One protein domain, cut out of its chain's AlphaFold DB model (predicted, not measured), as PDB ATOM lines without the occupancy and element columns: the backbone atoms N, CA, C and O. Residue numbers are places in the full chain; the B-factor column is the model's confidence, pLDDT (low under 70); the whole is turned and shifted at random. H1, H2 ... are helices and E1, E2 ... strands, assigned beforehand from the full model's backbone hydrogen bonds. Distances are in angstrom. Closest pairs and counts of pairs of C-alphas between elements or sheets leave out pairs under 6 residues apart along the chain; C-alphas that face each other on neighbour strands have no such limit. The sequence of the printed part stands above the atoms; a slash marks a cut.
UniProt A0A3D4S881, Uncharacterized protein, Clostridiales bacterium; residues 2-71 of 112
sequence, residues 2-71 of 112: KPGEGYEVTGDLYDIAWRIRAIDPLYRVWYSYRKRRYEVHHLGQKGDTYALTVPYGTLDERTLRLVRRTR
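AT A GLANCE: This is residues 2 to 71 of the 112 residues of an uncharacterized protein of Clostridiales bacterium (UniProt A0A3D4S881). A twisted four-stranded sheet has helix H1 packed along E2, with H2 side by side with H1 and grazing the sheet. The printed part has 70 residues with, in order, E1, H1, E2, E3, E4 and H2; the sheet, E1 E2 E3 E4, is antiparallel, the class mixed. It is compact, with radius of gyration of the C-alphas 11.1 A and spans of 27 by 26 by 19 A.

IN THESE COORDINATES: E1, residues 6 to 9, begins at C-alpha 6 (-15.032, 23.733, -45.588) and measures 9.5 A. H1, 16 to 21, measures 8.5 A; E2, 27 to 32, 15.6 A; E3, 37 to 42, 16.6 A; E4, 50 to 53, 8.2 A. H2, 61 to 69, measures 12.3 A, ending at C-alpha 69 (-5.923, 30.799, -23.314).

HOW THE PARTS SIT: Within hydrogen-bond range at 2.8 A are N 9 and O 29 between E1 and E2, N 30 and O 39 in hairpin E2 and E3, and N 40 and O 52 in hairpin E3 and E4. E2 E3 E4 form a meander, each strand the antiparallel neighbour of the one before. H1 is on the sheet over E2, height 8.0 A; their closest C-alphas, Arg 21 and Tyr 27, are 5.2 A apart. H2 touches H1, closest C-alphas Leu 64 and Ile 20 at 6.3 A, at a shallow tilt of 27 degrees, the same way. In both helices every O i to N i+4 pair is within hydrogen-bond range.

THE WHOLE: The farthest C-alphas, Leu 13 and Gly 47, are 31.4 A apart. The printed part has no cut and no long link, and no printed residue is under pLDDT 70.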
ATOM      1  N   LYS A   2      -8.273  24.007 -48.173       75.12
ATOM      2  CA  LYS A   2      -8.438  24.003 -49.638       75.12
ATOM      3  C   LYS A   2      -9.902  24.284 -50.014       75.12
ATOM      4  O   LYS A   2     -10.794  23.972 -49.218       75.12
ATOM      5  N   PRO A   3     -10.178  24.846 -51.206       73.75
ATOM      6  CA  PRO A   3     -11.542  24.936 -51.719       73.75
ATOM      7  C   PRO A   3     -12.253  23.575 -51.644       73.75
ATOM      8  O   PRO A   3     -11.680  22.559 -52.031       73.75
ATOM      9  N   GLY A   4     -13.478  23.548 -51.110       81.81
ATOM     10  CA  GLY A   4     -14.279  22.325 -50.958       81.81
ATOM     11  C   GLY A   4     -14.078  21.538 -49.653       81.81
ATOM     12  O   GLY A   4     -14.860  20.636 -49.378       81.81
ATOM     13  N   GLU A   5     -13.100  21.881 -48.807       90.62
ATOM     14  CA  GLU A   5     -12.872  21.194 -47.516       90.62
ATOM     15  C   GLU A   5     -13.638  21.822 -46.335       90.62
ATOM     16  O   GLU A   5     -13.699  21.252 -45.239       90.62
ATOM     17  N   GLY A   6     -14.251  22.981 -46.561       95.12
ATOM     18  CA  GLY A   6     -15.032  23.733 -45.588       95.12
ATOM     19  C   GLY A   6     -15.364  25.135 -46.093       95.12
ATOM     20  O   GLY A   6     -15.161  25.437 -47.270       95.12
ATOM     21  N   TYR A   7     -15.845  25.999 -45.200       96.00
ATOM     22  CA  TYR A   7     -16.112  27.411 -45.494       96.00
ATOM     23  C   TYR A   7     -15.617  28.319 -44.366       96.00
ATOM     24  O   TYR A   7     -15.538  27.891 -43.211       96.00
ATOM     25  N   GLU A   8     -15.254  29.560 -44.699       97.00
ATOM     26  CA  GLU A   8     -14.927  30.569 -43.690       97.00
ATOM     27  C   GLU A   8     -16.217  31.047 -43.021       97.00
ATOM     28  O   GLU A   8     -17.183  31.422 -43.685       97.00
ATOM     29  N   VAL A   9     -16.216  31.063 -41.694       97.50
ATOM     30  CA  VAL A   9     -17.290  31.625 -40.883       97.50
ATOM     31  C   VAL A   9     -16.942  33.080 -40.612       97.50
ATOM     32  O   VAL A   9     -16.038  33.383 -39.832       97.50
ATOM     33  N   THR A  10     -17.638  33.994 -41.282       96.38
ATOM     34  CA  THR A  10     -17.424  35.438 -41.122       96.38
ATOM     35  C   THR A  10     -18.382  36.077 -40.119       96.38
ATOM     36  O   THR A  10     -18.023  37.103 -39.541       96.38
ATOM     37  N   GLY A  11     -19.529  35.439 -39.859       95.81
ATOM     38  CA  GLY A  11     -20.511  35.818 -38.844       95.81
ATOM     39  C   GLY A  11     -21.217  34.595 -38.252       95.81
ATOM     40  O   GLY A  11     -21.360  33.563 -38.913       95.81
ATOM     41  N   ASP A  12     -21.631  34.710 -36.993       96.00
ATOM     42  CA  ASP A  12     -22.349  33.689 -36.228       96.00
ATOM     43  C   ASP A  12     -23.254  34.353 -35.179       96.00
ATOM     44  O   ASP A  12     -23.168  35.556 -34.961       96.00
ATOM     45  N   LEU A  13     -24.116  33.568 -34.525       96.25
ATOM     46  CA  LEU A  13     -25.149  34.059 -33.603       96.25
ATOM     47  C   LEU A  13     -24.619  34.955 -32.469       96.25
ATOM     48  O   LEU A  13     -25.354  35.817 -31.995       96.25
ATOM     49  N   TYR A  14     -23.380  34.741 -32.015       97.00
ATOM     50  CA  TYR A  14     -22.784  35.475 -30.893       97.00
ATOM     51  C   TYR A  14     -21.542  36.275 -31.307       97.00
ATOM     52  O   TYR A  14     -20.704  36.607 -30.458       97.00
ATOM     53  N   ASP A  15     -21.398  36.531 -32.611       98.06
ATOM     54  CA  ASP A  15     -20.266  37.229 -33.217       98.06
ATOM     55  C   ASP A  15     -18.900  36.653 -32.814       98.06
ATOM     56  O   ASP A  15     -17.897  37.366 -32.770       98.06
ATOM     57  N   ILE A  16     -18.809  35.360 -32.500       98.25
ATOM     58  CA  ILE A  16     -17.568  34.728 -32.037       98.25
ATOM     59  C   ILE A  16     -16.467  34.831 -33.088       98.25
ATOM     60  O   ILE A  16     -15.329  35.152 -32.743       98.25
ATOM     61  N   ALA A  17     -16.781  34.620 -34.366       97.88
ATOM     62  CA  ALA A  17     -15.836  34.776 -35.463       97.88
ATOM     63  C   ALA A  17     -15.295  36.211 -35.553       97.88
ATOM     64  O   ALA A  17     -14.092  36.414 -35.740       97.88
ATOM     65  N   TRP A  18     -16.159  37.209 -35.364       98.06
ATOM     66  CA  TRP A  18     -15.753  38.612 -35.334       98.06
ATOM     67  C   TRP A  18     -14.923  38.934 -34.086       98.06
ATOM     68  O   TRP A  18     -13.844  39.515 -34.194       98.06
ATOM     69  N   ARG A  19     -15.354  38.477 -32.907       98.25
ATOM     70  CA  ARG A  19     -14.666  38.685 -31.623       98.25
ATOM     71  C   ARG A  19     -13.290  38.022 -31.589       98.25
ATOM     72  O   ARG A  19     -12.372  38.576 -30.994       98.25
ATOM     73  N   ILE A  20     -13.119  36.870 -32.241       97.81
ATOM     74  CA  ILE A  20     -11.812  36.227 -32.433       97.81
ATOM     75  C   ILE A  20     -10.919  37.085 -33.339       97.81
ATOM     76  O   ILE A  20      -9.764  37.324 -33.001       97.81
ATOM     77  N   ARG A  21     -11.453  37.612 -34.446       97.19
ATOM     78  CA  ARG A  21     -10.727  38.520 -35.353       97.19
ATOM     79  C   ARG A  21     -10.357  39.854 -34.691       97.19
ATOM     80  O   ARG A  21      -9.356  40.457 -35.046       97.19
ATOM     81  N   ALA A  22     -11.140  40.301 -33.711       97.31
ATOM     82  CA  ALA A  22     -10.831  41.479 -32.903       97.31
ATOM     83  C   ALA A  22      -9.662  41.250 -31.923       97.31
ATOM     84  O   ALA A  22      -9.076  42.216 -31.445       97.31
ATOM     85  N   ILE A  23      -9.308  39.993 -31.614       95.75
ATOM     86  CA  ILE A  23      -8.092  39.670 -30.845       95.75
ATOM     87  C   ILE A  23      -6.848  39.888 -31.710       95.75
ATOM     88  O   ILE A  23      -5.879  40.475 -31.234       95.75
ATOM     89  N   ASP A  24      -6.879  39.382 -32.943       96.19
ATOM     90  CA  ASP A  24      -5.851  39.589 -33.964       96.19
ATOM     91  C   ASP A  24      -6.504  39.496 -35.357       96.19
ATOM     92  O   ASP A  24      -7.193  38.504 -35.645       96.19
ATOM     93  N   PRO A  25      -6.299  40.493 -36.240       97.00
ATOM     94  CA  PRO A  25      -6.931  40.544 -37.556       97.00
ATOM     95  C   PRO A  25      -6.527  39.401 -38.496       97.00
ATOM     96  O   PRO A  25      -7.186  39.213 -39.523       97.00
ATOM     97  N   LEU A  26      -5.483  38.629 -38.185       96.88
ATOM     98  CA  LEU A  26      -5.050  37.462 -38.955       96.88
ATOM     99  C   LEU A  26      -5.757  36.164 -38.546       96.88
ATOM    100  O   LEU A  26      -5.616  35.164 -39.255       96.88
ATOM    101  N   TYR A  27      -6.554  36.155 -37.472       97.12
ATOM    102  CA  TYR A  27      -7.380  34.991 -37.157       97.12
ATOM    103  C   TYR A  27      -8.538  34.819 -38.146       97.12
ATOM    104  O   TYR A  27      -9.194  35.775 -38.571       97.12
ATOM    105  N   ARG A  28      -8.822  33.568 -38.499       97.44
ATOM    106  CA  ARG A  28      -9.942  33.147 -39.346       97.44
ATOM    107  C   ARG A  28     -10.615  31.942 -38.712       97.44
ATOM    108  O   ARG A  28      -9.932  31.018 -38.274       97.44
ATOM    109  N   VAL A  29     -11.941  31.940 -38.676       97.75
ATOM    110  CA  VAL A  29     -12.718  30.781 -38.234       97.75
ATOM    111  C   VAL A  29     -13.232  30.062 -39.463       97.75
ATOM    112  O   VAL A  29     -13.762  30.684 -40.377       97.75
ATOM    113  N   TRP A  30     -13.085  28.750 -39.480       97.38
ATOM    114  CA  TRP A  30     -13.557  27.903 -40.556       97.38
ATOM    115  C   TRP A  30     -14.445  26.799 -40.006       97.38
ATOM    116  O   TRP A  30     -14.232  26.336 -38.889       97.38
ATOM    117  N   TYR A  31     -15.414  26.337 -40.786       97.44
ATOM    118  CA  TYR A  31     -16.092  25.073 -40.516       97.44
ATOM    119  C   TYR A  31     -15.567  24.008 -41.476       97.44
ATOM    120  O   TYR A  31     -15.738  24.125 -42.689       97.44
ATOM    121  N   SER A  32     -14.921  22.974 -40.937       95.94
ATOM    122  CA  SER A  32     -14.376  21.855 -41.708       95.94
ATOM    123  C   SER A  32     -15.461  20.822 -41.998       95.94
ATOM    124  O   SER A  32     -16.037  20.246 -41.070       95.94
ATOM    125  N   TYR A  33     -15.693  20.506 -43.274       95.25
ATOM    126  CA  TYR A  33     -16.628  19.444 -43.668       95.25
ATOM    127  C   TYR A  33     -16.098  18.059 -43.311       95.25
ATOM    128  O   TYR A  33     -16.856  17.205 -42.854       95.25
ATOM    129  N   ARG A  34     -14.782  17.859 -43.439       92.62
ATOM    130  CA  ARG A  34     -14.124  16.590 -43.110       92.62
ATOM    131  C   ARG A  34     -14.244  16.256 -41.627       92.62
ATOM    132  O   ARG A  34     -14.562  15.125 -41.279       92.62
ATOM    133  N   LYS A  35     -13.970  17.229 -40.748       92.00
ATOM    134  CA  LYS A  35     -14.035  17.014 -39.293       92.00
ATOM    135  C   LYS A  35     -15.424  17.261 -38.709       92.00
ATOM    136  O   LYS A  35     -15.676  16.835 -37.586       92.00
ATOM    137  N   ARG A  36     -16.315  17.946 -39.439       95.06
ATOM    138  CA  ARG A  36     -17.621  18.429 -38.949       95.06
ATOM    139  C   ARG A  36     -17.466  19.228 -37.651       95.06
ATOM    140  O   ARG A  36     -18.136  18.975 -36.643       95.06
ATOM    141  N   ARG A  37     -16.483  20.130 -37.656       97.00
ATOM    142  CA  ARG A  37     -16.061  20.948 -36.514       97.00
ATOM    143  C   ARG A  37     -15.594  22.310 -36.997       97.00
ATOM    144  O   ARG A  37     -15.105  22.438 -38.119       97.00
ATOM    145  N   TYR A  38     -15.701  23.294 -36.114       97.88
ATOM    146  CA  TYR A  38     -15.056  24.578 -36.319       97.88
ATOM    147  C   TYR A  38     -13.553  24.471 -36.056       97.88
ATOM    148  O   TYR A  38     -13.110  23.754 -35.157       97.88
ATOM    149  N   GLU A  39     -12.775  25.208 -36.829       97.56
ATOM    150  CA  GLU A  39     -11.326  25.321 -36.734       97.56
ATOM    151  C   GLU A  39     -10.956  26.800 -36.698       97.56
ATOM    152  O   GLU A  39     -11.542  27.623 -37.405       97.56
ATOM    153  N   VAL A  40      -9.985  27.146 -35.864       97.06
ATOM    154  CA  VAL A  40      -9.394  28.481 -35.838       97.06
ATOM    155  C   VAL A  40      -8.052  28.400 -36.538       97.06
ATOM    156  O   VAL A  40      -7.238  27.521 -36.252       97.06
ATOM    157  N   HIS A  41      -7.839  29.333 -37.453       96.44
ATOM    158  CA  HIS A  41      -6.624  29.481 -38.226       96.44
ATOM    159  C   HIS A  41      -6.018  30.862 -37.995       96.44
ATOM    160  O   HIS A  41      -6.752  31.824 -37.787       96.44
ATOM    161  N   HIS A  42      -4.699  30.977 -38.078       95.88
ATOM    162  CA  HIS A  42      -3.977  32.238 -38.015       95.88
ATOM    163  C   HIS A  42      -3.119  32.407 -39.271       95.88
ATOM    164  O   HIS A  42      -2.147  31.679 -39.480       95.88
ATOM    165  N   LEU A  43      -3.464  33.383 -40.113       94.94
ATOM    166  CA  LEU A  43      -2.846  33.565 -41.434       94.94
ATOM    167  C   LEU A  43      -1.365  33.977 -41.381       94.94
ATOM    168  O   LEU A  43      -0.657  33.815 -42.366       94.94
ATOM    169  N   GLY A  44      -0.889  34.488 -40.242       93.50
ATOM    170  CA  GLY A  44       0.524  34.833 -40.041       93.50
ATOM    171  C   GLY A  44       1.445  33.651 -39.704       93.50
ATOM    172  O   GLY A  44       2.649  33.852 -39.561       93.50
ATOM    173  N   GLN A  45       0.912  32.435 -39.526       90.94
ATOM    174  CA  GLN A  45       1.736  31.253 -39.254       90.94
ATOM    175  C   GLN A  45       2.434  30.759 -40.533       90.94
ATOM    176  O   GLN A  45       1.872  30.803 -41.627       90.94
ATOM    177  N   LYS A  46       3.682  30.295 -40.405       90.56
ATOM    178  CA  LYS A  46       4.472  29.788 -41.538       90.56
ATOM    179  C   LYS A  46       4.144  28.316 -41.807       90.56
ATOM    180  O   LYS A  46       4.211  27.496 -40.899       90.56
ATOM    181  N   GLY A  47       3.877  27.976 -43.069       90.19
ATOM    182  CA  GLY A  47       3.671  26.598 -43.539       90.19
ATOM    183  C   GLY A  47       2.232  26.101 -43.397       90.19
ATOM    184  O   GLY A  47       1.622  25.727 -44.395       90.19
ATOM    185  N   ASP A  48       1.678  26.150 -42.187       90.94
ATOM    186  CA  ASP A  48       0.267  25.864 -41.913       90.94
ATOM    187  C   ASP A  48      -0.332  27.007 -41.092       90.94
ATOM    188  O   ASP A  48       0.354  27.651 -40.306       90.94
ATOM    189  N   THR A  49      -1.615  27.269 -41.311       94.50
ATOM    190  CA  THR A  49      -2.391  28.283 -40.594       94.50
ATOM    191  C   THR A  49      -3.208  27.685 -39.459       94.50
ATOM    192  O   THR A  49      -3.827  28.438 -38.718       94.50
ATOM    193  N   TYR A  50      -3.299  26.357 -39.349       94.25
ATOM    194  CA  TYR A  50      -4.082  25.690 -38.314       94.25
ATOM    195  C   TYR A  50      -3.596  26.060 -36.904       94.25
ATOM    196  O   TYR A  50      -2.467  25.763 -36.523       94.25
ATOM    197  N   ALA A  51      -4.480  26.659 -36.100       94.25
ATOM    198  CA  ALA A  51      -4.197  26.974 -34.702       94.25
ATOM    199  C   ALA A  51      -4.842  25.955 -33.755       94.25
ATOM    200  O   ALA A  51      -4.157  25.368 -32.919       94.25
ATOM    201  N   LEU A  52      -6.156  25.725 -33.871       95.62
ATOM    202  CA  LEU A  52      -6.857  24.730 -33.053       95.62
ATOM    203  C   LEU A  52      -8.170  24.260 -33.681       95.62
ATOM    204  O   LEU A  52      -8.811  24.976 -34.447       95.62
ATOM    205  N   THR A  53      -8.605  23.065 -33.284       97.12
ATOM    206  CA  THR A  53      -9.963  22.565 -33.529       97.12
ATOM    207  C   THR A  53     -10.835  22.920 -32.328       97.12
ATOM    208  O   THR A  53     -10.459  22.655 -31.186       97.12
ATOM    209  N   VAL A  54     -12.008  23.499 -32.572       97.12
ATOM    210  CA  VAL A  54     -12.977  23.822 -31.522       97.12
ATOM    211  C   VAL A  54     -13.621  22.519 -31.030       97.12
ATOM    212  O   VAL A  54     -14.205  21.786 -31.832       97.12
ATOM    213  N   PRO A  55     -13.547  22.202 -29.725       95.94
ATOM    214  CA  PRO A  55     -14.060  20.936 -29.196       95.94
ATOM    215  C   PRO A  55     -15.589  20.926 -29.029       95.94
ATOM    216  O   PRO A  55     -16.168  19.905 -28.667       95.94
ATOM    217  N   TYR A  56     -16.247  22.055 -29.284       93.94
ATOM    218  CA  TYR A  56     -17.685  22.248 -29.131       93.94
ATOM    219  C   TYR A  56     -18.395  22.163 -30.488       93.94
ATOM    220  O   TYR A  56     -17.817  22.463 -31.531       93.94
ATOM    221  N   GLY A  57     -19.669  21.760 -30.478       90.94
ATOM    222  CA  GLY A  57     -20.482  21.667 -31.699       90.94
ATOM    223  C   GLY A  57     -20.883  23.022 -32.291       90.94
ATOM    224  O   GLY A  57     -21.318  23.076 -33.436       90.94
ATOM    225  N   THR A  58     -20.731  24.102 -31.527       94.31
ATOM    226  CA  THR A  58     -21.160  25.460 -31.874       94.31
ATOM    227  C   THR A  58     -20.088  26.473 -31.494       94.31
ATOM    228  O   THR A  58     -19.280  26.232 -30.593       94.31
ATOM    229  N   LEU A  59     -20.096  27.625 -32.164       97.38
ATOM    230  CA  LEU A  59     -19.316  28.778 -31.737       97.38
ATOM    231  C   LEU A  59     -20.037  29.472 -30.579       97.38
ATOM    232  O   LEU A  59     -21.172  29.913 -30.720       97.38
ATOM    233  N   ASP A  60     -19.379  29.535 -29.424       97.06
ATOM    234  CA  ASP A  60     -19.847  30.263 -28.247       97.06
ATOM    235  C   ASP A  60     -18.654  30.845 -27.465       97.06
ATOM    236  O   ASP A  60     -17.492  30.722 -27.868       97.06
ATOM    237  N   GLU A  61     -18.931  31.485 -26.328       97.31
ATOM    238  CA  GLU A  61     -17.920  32.117 -25.470       97.31
ATOM    239  C   GLU A  61     -16.780  31.168 -25.059       97.31
ATOM    240  O   GLU A  61     -15.640  31.599 -24.860       97.31
ATOM    241  N   ARG A  62     -17.034  29.857 -24.958       97.94
ATOM    242  CA  ARG A  62     -15.990  28.881 -24.616       97.94
ATOM    243  C   ARG A  62     -14.920  28.815 -25.697       97.94
ATOM    244  O   ARG A  62     -13.754  28.611 -25.360       97.94
ATOM    245  N   THR A  63     -15.290  29.014 -26.961       97.69
ATOM    246  CA  THR A  63     -14.339  29.110 -28.073       97.69
ATOM    247  C   THR A  63     -13.450  30.336 -27.914       97.69
ATOM    248  O   THR A  63     -12.231  30.218 -28.010       97.69
ATOM    249  N   LEU A  64     -14.030  31.496 -27.598       97.19
ATOM    250  CA  LEU A  64     -13.264  32.728 -27.407       97.19
ATOM    251  C   LEU A  64     -12.266  32.604 -26.247       97.19
ATOM    252  O   LEU A  64     -11.096  32.969 -26.386       97.19
ATOM    253  N   ARG A  65     -12.705  32.040 -25.115       97.81
ATOM    254  CA  ARG A  65     -11.823  31.772 -23.968       97.81
ATOM    255  C   ARG A  65     -10.714  30.788 -24.316       97.81
ATOM    256  O   ARG A  65      -9.579  31.006 -23.900       97.81
ATOM    257  N   LEU A  66     -11.026  29.738 -25.076       97.56
ATOM    258  CA  LEU A  66     -10.031  28.768 -25.526       97.56
ATOM    259  C   LEU A  66      -8.963  29.451 -26.383       97.56
ATOM    260  O   LEU A  66      -7.790  29.354 -26.044       97.56
ATOM    261  N   VAL A  67      -9.370  30.213 -27.405       97.00
ATOM    262  CA  VAL A  67      -8.448  30.963 -28.273       97.00
ATOM    263  C   VAL A  67      -7.555  31.888 -27.453       97.00
ATOM    264  O   VAL A  67      -6.346  31.869 -27.645       97.00
ATOM    265  N   ARG A  68      -8.114  32.653 -26.503       96.56
ATOM    266  CA  ARG A  68      -7.331  33.533 -25.614       96.56
ATOM    267  C   ARG A  68      -6.346  32.760 -24.743       96.56
ATOM    268  O   ARG A  68      -5.210  33.198 -24.586       96.56
ATOM    269  N   ARG A  69      -6.768  31.629 -24.178       95.75
ATOM    270  CA  ARG A  69      -5.923  30.799 -23.314       95.75
ATOM    271  C   ARG A  69      -4.743  30.212 -24.083       95.75
ATOM    272  O   ARG A  69      -3.633  30.232 -23.569       95.75
ATOM    273  N   THR A  70      -4.972  29.716 -25.296       94.25
ATOM    274  CA  THR A  70      -3.970  28.971 -26.074       94.25
ATOM    275  C   THR A  70      -3.187  29.835 -27.059       94.25
ATOM    276  O   THR A  70      -2.577  29.295 -27.981       94.25
ATOM    277  N   ARG A  71      -3.210  31.165 -26.922       92.06
ATOM    278  CA  ARG A  71      -2.381  32.026 -27.770       92.06
ATOM    279  C   ARG A  71      -0.896  31.744 -27.542       92.06
ATOM    280  O   ARG A  71      -0.494  31.339 -26.450       92.06
TER     281      ARG A  71